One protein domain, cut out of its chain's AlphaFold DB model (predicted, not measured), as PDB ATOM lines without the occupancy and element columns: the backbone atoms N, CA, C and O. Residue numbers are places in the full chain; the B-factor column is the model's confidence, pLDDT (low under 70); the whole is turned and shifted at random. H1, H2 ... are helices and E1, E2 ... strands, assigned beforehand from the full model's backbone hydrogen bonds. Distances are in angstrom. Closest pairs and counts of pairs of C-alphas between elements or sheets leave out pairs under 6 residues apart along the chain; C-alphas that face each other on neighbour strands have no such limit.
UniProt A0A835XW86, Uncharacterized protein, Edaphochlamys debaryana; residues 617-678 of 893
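Overview. This is residues 617 to 678 of the 893 residues of an uncharacterized protein of Edaphochlamys debaryana (UniProt A0A835XW86). H2 and H3 pack on one face of a small antiparallel sheet, E1, E3, E2, in two layers; H1 sits at one end. The 62 printed residues, mixed in class, have three named helices and three strands, ordered E1, H1, H2, E2, E3, H3. The whole is compact, radius of gyration of the C-alphas 10.5 A, spans 28 by 20 by 19 A.

Arrangement. Start at E1, residues 617 to 620: N 617 is 3.0 A from O 661 of its antiparallel neighbour E3, residues 658 to 661. E2, residues 652 to 655, forms a hairpin with E3; N 655 and O 658 are 3.0 A apart. H1, residues 623 to 631, and H2, residues 635 to 644, join E1 to E2 in a split strand-helix-strand unit, E3 between its two same-way strands, crossover right-handed. H3, residues 665 to 678, runs along the strands, height over the sheet 9.7 A. O i to N i+4 pairs are within hydrogen-bond range throughout H2 and H3, 4 of 5 in H1.

Along the chain. Find C-alpha 617 at (-34.372, -32.646, -0.528); H3 runs 19.8 A to C-alpha 678 at (-49.896, -39.728, -0.880).

Size, cuts and confidence. The printed part has no cut and no long link; residues 649 to 650 and 656 to 657 have pLDDT under 70.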
ATOM      1  N   VAL A 617     -34.137 -31.201  -0.596       81.44
ATOM      2  CA  VAL A 617     -34.372 -32.646  -0.528       81.44
ATOM      3  C   VAL A 617     -34.853 -33.115  -1.897       81.44
ATOM      4  O   VAL A 617     -35.804 -32.573  -2.458       81.44
ATOM      5  N   ARG A 618     -34.173 -34.119  -2.457       86.75
ATOM      6  CA  ARG A 618     -34.562 -34.753  -3.717       86.75
ATOM      7  C   ARG A 618     -35.119 -36.136  -3.429       86.75
ATOM      8  O   ARG A 618     -34.340 -37.063  -3.221       86.75
ATOM      9  N   GLU A 619     -36.434 -36.270  -3.508       85.75
ATOM     10  CA  GLU A 619     -37.089 -37.567  -3.391       85.75
ATOM     11  C   GLU A 619     -37.053 -38.306  -4.739       85.75
ATOM     12  O   GLU A 619     -37.565 -37.788  -5.745       85.75
ATOM     13  N   PRO A 620     -36.424 -39.495  -4.810       83.62
ATOM     14  CA  PRO A 620     -36.482 -40.334  -5.995       83.62
ATOM     15  C   PRO A 620     -37.885 -40.936  -6.119       83.62
ATOM     16  O   PRO A 620     -38.389 -41.573  -5.198       83.62
ATOM     17  N   LEU A 621     -38.516 -40.776  -7.282       86.75
ATOM     18  CA  LEU A 621     -39.803 -41.418  -7.548       86.75
ATOM     19  C   LEU A 621     -39.584 -42.719  -8.316       86.75
ATOM     20  O   LEU A 621     -39.019 -42.716  -9.414       86.75
ATOM     21  N   SER A 622     -40.094 -43.821  -7.765       87.69
ATOM     22  CA  SER A 622     -40.276 -45.057  -8.523       87.69
ATOM     23  C   SER A 622     -41.282 -44.830  -9.668       87.69
ATOM     24  O   SER A 622     -42.111 -43.911  -9.600       87.69
ATOM     25  N   PRO A 623     -41.281 -45.663 -10.726       75.12
ATOM     26  CA  PRO A 623     -42.292 -45.582 -11.781       75.12
ATOM     27  C   PRO A 623     -43.738 -45.725 -11.271       75.12
ATOM     28  O   PRO A 623     -44.651 -45.192 -11.903       75.12
ATOM     29  N   ALA A 624     -43.945 -46.409 -10.138       79.31
ATOM     30  CA  ALA A 624     -45.239 -46.526  -9.468       79.31
ATOM     31  C   ALA A 624     -45.620 -45.227  -8.737       79.31
ATOM     32  O   ALA A 624     -46.686 -44.672  -9.000       79.31
ATOM     33  N   HIS A 625     -44.715 -44.668  -7.925       90.88
ATOM     34  CA  HIS A 625     -44.940 -43.394  -7.229       90.88
ATOM     35  C   HIS A 625     -45.218 -42.241  -8.207       90.88
ATOM     36  O   HIS A 625     -46.067 -41.386  -7.963       90.88
ATOM     37  N   PHE A 626     -44.553 -42.248  -9.366       84.81
ATOM     38  CA  PHE A 626     -44.803 -41.271 -10.424       84.81
ATOM     39  C   PHE A 626     -46.217 -41.375 -11.029       84.81
ATOM     40  O   PHE A 626     -46.753 -40.361 -11.469       84.81
ATOM     41  N   ARG A 627     -46.843 -42.565 -11.042       79.56
ATOM     42  CA  ARG A 627     -48.250 -42.726 -11.459       79.56
ATOM     43  C   ARG A 627     -49.212 -42.196 -10.403       79.56
ATOM     44  O   ARG A 627     -50.021 -41.346 -10.744       79.56
ATOM     45  N   VAL A 628     -49.049 -42.600  -9.141       88.00
ATOM     46  CA  VAL A 628     -49.881 -42.122  -8.016       88.00
ATOM     47  C   VAL A 628     -49.898 -40.589  -7.963       88.00
ATOM     48  O   VAL A 628     -50.956 -39.970  -7.882       88.00
ATOM     49  N   LEU A 629     -48.727 -39.960  -8.123       90.44
ATOM     50  CA  LEU A 629     -48.607 -38.505  -8.166       90.44
ATOM     51  C   LEU A 629     -49.299 -37.876  -9.391       90.44
ATOM     52  O   LEU A 629     -49.867 -36.793  -9.269       90.44
ATOM     53  N   LEU A 630     -49.277 -38.523 -10.564       84.69
ATOM     54  CA  LEU A 630     -50.006 -38.059 -11.756       84.69
ATOM     55  C   LEU A 630     -51.526 -38.200 -11.604       84.69
ATOM     56  O   LEU A 630     -52.246 -37.274 -11.975       84.69
ATOM     57  N   ASP A 631     -51.998 -39.311 -11.042       85.06
ATOM     58  CA  ASP A 631     -53.423 -39.586 -10.827       85.06
ATOM     59  C   ASP A 631     -54.023 -38.637  -9.770       85.06
ATOM     60  O   ASP A 631     -55.174 -38.215  -9.894       85.06
ATOM     61  N   ALA A 632     -53.213 -38.178  -8.808       87.25
ATOM     62  CA  ALA A 632     -53.552 -37.095  -7.880       87.25
ATOM     63  C   ALA A 632     -53.627 -35.689  -8.529       87.25
ATOM     64  O   ALA A 632     -54.031 -34.728  -7.872       87.25
ATOM     65  N   GLY A 633     -53.242 -35.546  -9.805       88.19
ATOM     66  CA  GLY A 633     -53.226 -34.283 -10.562       88.19
ATOM     67  C   GLY A 633     -51.829 -33.795 -10.975       88.19
ATOM     68  O   GLY A 633     -51.701 -32.783 -11.667       88.19
ATOM     69  N   GLY A 634     -50.761 -34.493 -10.584       92.06
ATOM     70  CA  GLY A 634     -49.388 -34.191 -10.981       92.06
ATOM     71  C   GLY A 634     -48.940 -32.797 -10.545       92.06
ATOM     72  O   GLY A 634     -48.880 -32.486  -9.357       92.06
ATOM     73  N   GLN A 635     -48.622 -31.942 -11.519       87.38
ATOM     74  CA  GLN A 635     -48.117 -30.592 -11.266       87.38
ATOM     75  C   GLN A 635     -49.103 -29.730 -10.456       87.38
ATOM     76  O   GLN A 635     -48.665 -29.032  -9.548       87.38
ATOM     77  N   SER A 636     -50.419 -29.821 -10.698       85.88
ATOM     78  CA  SER A 636     -51.394 -29.032  -9.926       85.88
ATOM     79  C   SER A 636     -51.545 -29.526  -8.484       85.88
ATOM     80  O   SER A 636     -51.909 -28.751  -7.602       85.88
ATOM     81  N   TRP A 637     -51.249 -30.805  -8.222       94.00
ATOM     82  CA  TRP A 637     -51.207 -31.330  -6.857       94.00
ATOM     83  C   TRP A 637     -49.963 -30.834  -6.113       94.00
ATOM     84  O   TRP A 637     -50.085 -30.392  -4.972       94.00
ATOM     85  N   LEU A 638     -48.796 -30.821  -6.773       93.12
ATOM     86  CA  LEU A 638     -47.564 -30.239  -6.226       93.12
ATOM     87  C   LEU A 638     -47.680 -28.726  -5.992       93.12
ATOM     88  O   LEU A 638     -47.180 -28.229  -4.990       93.12
ATOM     89  N   GLU A 639     -48.362 -27.987  -6.867       90.19
ATOM     90  CA  GLU A 639     -48.641 -26.559  -6.658       90.19
ATOM     91  C   GLU A 639     -49.539 -26.349  -5.428       90.19
ATOM     92  O   GLU A 639     -49.212 -25.543  -4.560       90.19
ATOM     93  N   GLY A 640     -50.588 -27.164  -5.266       92.31
ATOM     94  CA  GLY A 640     -51.393 -27.162  -4.042       92.31
ATOM     95  C   GLY A 640     -50.612 -27.586  -2.788       92.31
ATOM     96  O   GLY A 640     -50.880 -27.067  -1.706       92.31
ATOM     97  N   LEU A 641     -49.654 -28.514  -2.904       94.00
ATOM     98  CA  LEU A 641     -48.756 -28.909  -1.811       94.00
ATOM     99  C   LEU A 641     -47.841 -27.740  -1.407       94.00
ATOM    100  O   LEU A 641     -47.677 -27.477  -0.217       94.00
ATOM    101  N   ALA A 642     -47.298 -27.003  -2.384       93.31
ATOM    102  CA  ALA A 642     -46.531 -25.785  -2.125       93.31
ATOM    103  C   ALA A 642     -47.360 -24.752  -1.355       93.31
ATOM    104  O   ALA A 642     -46.898 -24.235  -0.337       93.31
ATOM    105  N   GLU A 643     -48.592 -24.495  -1.799       91.81
ATOM    106  CA  GLU A 643     -49.501 -23.553  -1.140       91.81
ATOM    107  C   GLU A 643     -49.870 -23.987   0.288       91.81
ATOM    108  O   GLU A 643     -49.879 -23.146   1.188       91.81
ATOM    109  N   ARG A 644     -50.114 -25.287   0.530       94.31
ATOM    110  CA  ARG A 644     -50.425 -25.818   1.875       94.31
ATOM    111  C   ARG A 644     -49.268 -25.680   2.867       94.31
ATOM    112  O   ARG A 644     -49.520 -25.390   4.035       94.31
ATOM    113  N   HIS A 645     -48.024 -25.847   2.412       94.56
ATOM    114  CA  HIS A 645     -46.821 -25.797   3.262       94.56
ATOM    115  C   HIS A 645     -46.040 -24.480   3.164       94.56
ATOM    116  O   HIS A 645     -44.902 -24.402   3.628       94.56
ATOM    117  N   CYS A 646     -46.631 -23.435   2.574       91.19
ATOM    118  CA  CYS A 646     -46.004 -22.123   2.364       91.19
ATOM    119  C   CYS A 646     -44.653 -22.172   1.616       91.19
ATOM    120  O   CYS A 646     -43.824 -21.269   1.758       91.19
ATOM    121  N   LEU A 647     -44.428 -23.203   0.799       88.69
ATOM    122  CA  LEU A 647     -43.262 -23.282  -0.075       88.69
ATOM    123  C   LEU A 647     -43.450 -22.289  -1.232       88.69
ATOM    124  O   LEU A 647     -44.510 -22.227  -1.853       88.69
ATOM    125  N   GLY A 648     -42.423 -21.494  -1.541       82.88
ATOM    126  CA  GLY A 648     -42.504 -20.535  -2.648       82.88
ATOM    127  C   GLY A 648     -42.746 -21.241  -3.988       82.88
ATOM    128  O   GLY A 648     -42.258 -22.341  -4.196       82.88
ATOM    129  N   ALA A 649     -43.422 -20.606  -4.948       63.59
ATOM    130  CA  ALA A 649     -43.814 -21.253  -6.215       63.59
ATOM    131  C   ALA A 649     -42.655 -21.785  -7.106       63.59
ATOM    132  O   ALA A 649     -42.906 -22.412  -8.130       63.59
ATOM    133  N   ALA A 650     -41.390 -21.537  -6.741       64.88
ATOM    134  CA  ALA A 650     -40.198 -22.105  -7.382       64.88
ATOM    135  C   ALA A 650     -39.577 -23.301  -6.615       64.88
ATOM    136  O   ALA A 650     -38.633 -23.907  -7.111       64.88
ATOM    137  N   ALA A 651     -40.090 -23.627  -5.424       72.25
ATOM    138  CA  ALA A 651     -39.562 -24.618  -4.481       72.25
ATOM    139  C   ALA A 651     -39.811 -26.080  -4.867       72.25
ATOM    140  O   ALA A 651     -39.131 -26.967  -4.360       72.25
ATOM    141  N   LEU A 652     -40.817 -26.333  -5.708       79.31
ATOM    142  CA  LEU A 652     -41.223 -27.668  -6.132       79.31
ATOM    143  C   LEU A 652     -41.041 -27.796  -7.639       79.31
ATOM    144  O   LEU A 652     -41.756 -27.171  -8.422       79.31
ATOM    145  N   THR A 653     -40.075 -28.616  -8.050       79.50
ATOM    146  CA  THR A 653     -39.831 -28.899  -9.470       79.50
ATOM    147  C   THR A 653     -39.725 -30.395  -9.742       79.50
ATOM    148  O   THR A 653     -38.992 -31.131  -9.077       79.50
ATOM    149  N   PHE A 654     -40.436 -30.841 -10.779       76.88
ATOM    150  CA  PHE A 654     -40.195 -32.144 -11.386       76.88
ATOM    151  C   PHE A 654     -38.818 -32.158 -12.054       76.88
ATOM    152  O   PHE A 654     -38.539 -31.380 -12.971       76.88
ATOM    153  N   VAL A 655     -37.992 -33.119 -11.657       76.62
ATOM    154  CA  VAL A 655     -36.777 -33.510 -12.377       76.62
ATOM    155  C   VAL A 655     -36.946 -34.926 -12.922       76.62
ATOM    156  O   VAL A 655     -37.767 -35.697 -12.422       76.62
ATOM    157  N   PRO A 656     -36.172 -35.329 -13.945       57.59
ATOM    158  CA  PRO A 656     -36.162 -36.718 -14.380       57.59
ATOM    159  C   PRO A 656     -35.900 -37.653 -13.187       57.59
ATOM    160  O   PRO A 656     -34.863 -37.540 -12.524       57.59
ATOM    161  N   LEU A 657     -36.850 -38.562 -12.942       64.56
ATOM    162  CA  LEU A 657     -36.850 -39.571 -11.871       64.56
ATOM    163  C   LEU A 657     -36.992 -39.034 -10.425       64.56
ATOM    164  O   LEU A 657     -36.568 -39.707  -9.489       64.56
ATOM    165  N   GLY A 658     -37.576 -37.850 -10.202       86.38
ATOM    166  CA  GLY A 658     -37.883 -37.405  -8.835       86.38
ATOM    167  C   GLY A 658     -38.549 -36.036  -8.710       86.38
ATOM    168  O   GLY A 658     -38.748 -35.328  -9.700       86.38
ATOM    169  N   VAL A 659     -38.836 -35.648  -7.469       89.19
ATOM    170  CA  VAL A 659     -39.279 -34.297  -7.092       89.19
ATOM    171  C   VAL A 659     -38.207 -33.677  -6.203       89.19
ATOM    172  O   VAL A 659     -37.650 -34.347  -5.334       89.19
ATOM    173  N   VAL A 660     -37.883 -32.408  -6.441       92.56
ATOM    174  CA  VAL A 660     -37.043 -31.616  -5.532       92.56
ATOM    175  C   VAL A 660     -37.946 -30.677  -4.747       92.56
ATOM    176  O   VAL A 660     -38.765 -29.983  -5.352       92.56
ATOM    177  N   ILE A 661     -37.780 -30.682  -3.423       93.12
ATOM    178  CA  ILE A 661     -38.452 -29.801  -2.465       93.12
ATOM    179  C   ILE A 661     -37.381 -28.900  -1.834       93.12
ATOM    180  O   ILE A 661     -36.476 -29.394  -1.159       93.12
ATOM    181  N   GLU A 662     -37.464 -27.587  -2.058       89.12
ATOM    182  CA  GLU A 662     -36.522 -26.596  -1.509       89.12
ATOM    183  C   GLU A 662     -37.232 -25.598  -0.585       89.12
ATOM    184  O   GLU A 662     -38.167 -24.913  -0.991       89.12
ATOM    185  N   GLY A 663     -36.777 -25.454   0.658       89.75
ATOM    186  CA  GLY A 663     -37.379 -24.506   1.594       89.75
ATOM    187  C   GLY A 663     -36.766 -24.566   2.986       89.75
ATOM    188  O   GLY A 663     -35.711 -25.171   3.192       89.75
ATOM    189  N   ASP A 664     -37.449 -23.948   3.947       88.31
ATOM    190  CA  ASP A 664     -37.120 -24.091   5.364       88.31
ATOM    191  C   ASP A 664     -37.343 -25.544   5.804       88.31
ATOM    192  O   ASP A 664     -38.342 -26.165   5.443       88.31
ATOM    193  N   GLY A 665     -36.420 -26.096   6.600       87.88
ATOM    194  CA  GLY A 665     -36.384 -27.536   6.890       87.88
ATOM    195  C   GLY A 665     -37.675 -28.111   7.490       87.88
ATOM    196  O   GLY A 665     -38.007 -29.259   7.216       87.88
ATOM    197  N   SER A 666     -38.439 -27.317   8.247       86.81
ATOM    198  CA  SER A 666     -39.755 -27.708   8.771       86.81
ATOM    199  C   SER A 666     -40.840 -27.780   7.690       86.81
ATOM    200  O   SER A 666     -41.637 -28.714   7.700       86.81
ATOM    201  N   ALA A 667     -40.857 -26.838   6.743       90.06
ATOM    202  CA  ALA A 667     -41.793 -26.835   5.618       90.06
ATOM    203  C   ALA A 667     -41.464 -27.949   4.612       90.06
ATOM    204  O   ALA A 667     -42.364 -28.624   4.117       90.06
ATOM    205  N   VAL A 668     -40.172 -28.199   4.366       91.50
ATOM    206  CA  VAL A 668     -39.708 -29.326   3.541       91.50
ATOM    207  C   VAL A 668     -40.085 -30.663   4.182       91.50
ATOM    208  O   VAL A 668     -40.601 -31.531   3.486       91.50
ATOM    209  N   ALA A 669     -39.897 -30.825   5.497       90.50
ATOM    210  CA  ALA A 669     -40.295 -32.040   6.208       90.50
ATOM    211  C   ALA A 669     -41.818 -32.270   6.182       90.50
ATOM    212  O   ALA A 669     -42.258 -33.393   5.952       90.50
ATOM    213  N   ALA A 670     -42.627 -31.220   6.362       91.81
ATOM    214  CA  ALA A 670     -44.085 -31.324   6.318       91.81
ATOM    215  C   ALA A 670     -44.613 -31.651   4.905       91.81
ATOM    216  O   ALA A 670     -45.436 -32.554   4.749       91.81
ATOM    217  N   ALA A 671     -44.083 -30.992   3.870       94.06
ATOM    218  CA  ALA A 671     -44.427 -31.285   2.478       94.06
ATOM    219  C   ALA A 671     -43.954 -32.681   2.039       94.06
ATOM    220  O   ALA A 671     -44.667 -33.368   1.307       94.06
ATOM    221  N   ARG A 672     -42.778 -33.123   2.511       94.56
ATOM    222  CA  ARG A 672     -42.286 -34.491   2.311       94.56
ATOM    223  C   ARG A 672     -43.214 -35.512   2.967       94.56
ATOM    224  O   ARG A 672     -43.586 -36.462   2.296       94.56
ATOM    225  N   ALA A 673     -43.631 -35.299   4.215       94.31
ATOM    226  CA  ALA A 673     -44.526 -36.220   4.916       94.31
ATOM    227  C   ALA A 673     -45.897 -36.354   4.224       94.31
ATOM    228  O   ALA A 673     -46.433 -37.454   4.140       94.31
ATOM    229  N   GLU A 674     -46.459 -35.268   3.681       96.06
ATOM    230  CA  GLU A 674     -47.710 -35.340   2.908       96.06
ATOM    231  C   GLU A 674     -47.510 -36.002   1.527       96.06
ATOM    232  O   GLU A 674     -48.378 -36.744   1.065       96.06
ATOM    233  N   LEU A 675     -46.354 -35.802   0.877       94.88
ATOM    234  CA  LEU A 675     -45.983 -36.548  -0.331       94.88
ATOM    235  C   LEU A 675     -45.817 -38.046  -0.031       94.88
ATOM    236  O   LEU A 675     -46.348 -38.869  -0.766       94.88
ATOM    237  N   GLU A 676     -45.140 -38.412   1.056       94.75
ATOM    238  CA  GLU A 676     -44.997 -39.803   1.502       94.75
ATOM    239  C   GLU A 676     -46.356 -40.418   1.862       94.75
ATOM    240  O   GLU A 676     -46.618 -41.545   1.457       94.75
ATOM    241  N   GLN A 677     -47.268 -39.680   2.506       94.44
ATOM    242  CA  GLN A 677     -48.646 -40.135   2.743       94.44
ATOM    243  C   GLN A 677     -49.434 -40.362   1.447       94.44
ATOM    244  O   GLN A 677     -50.170 -41.342   1.362       94.44
ATOM    245  N   LEU A 678     -49.278 -39.503   0.432       95.00
ATOM    246  CA  LEU A 678     -49.896 -39.728  -0.880       95.00
ATOM    247  C   LEU A 678     -49.348 -41.001  -1.539       95.00
ATOM    248  O   LEU A 678     -50.108 -41.758  -2.135       95.00
TER     249      LEU A 678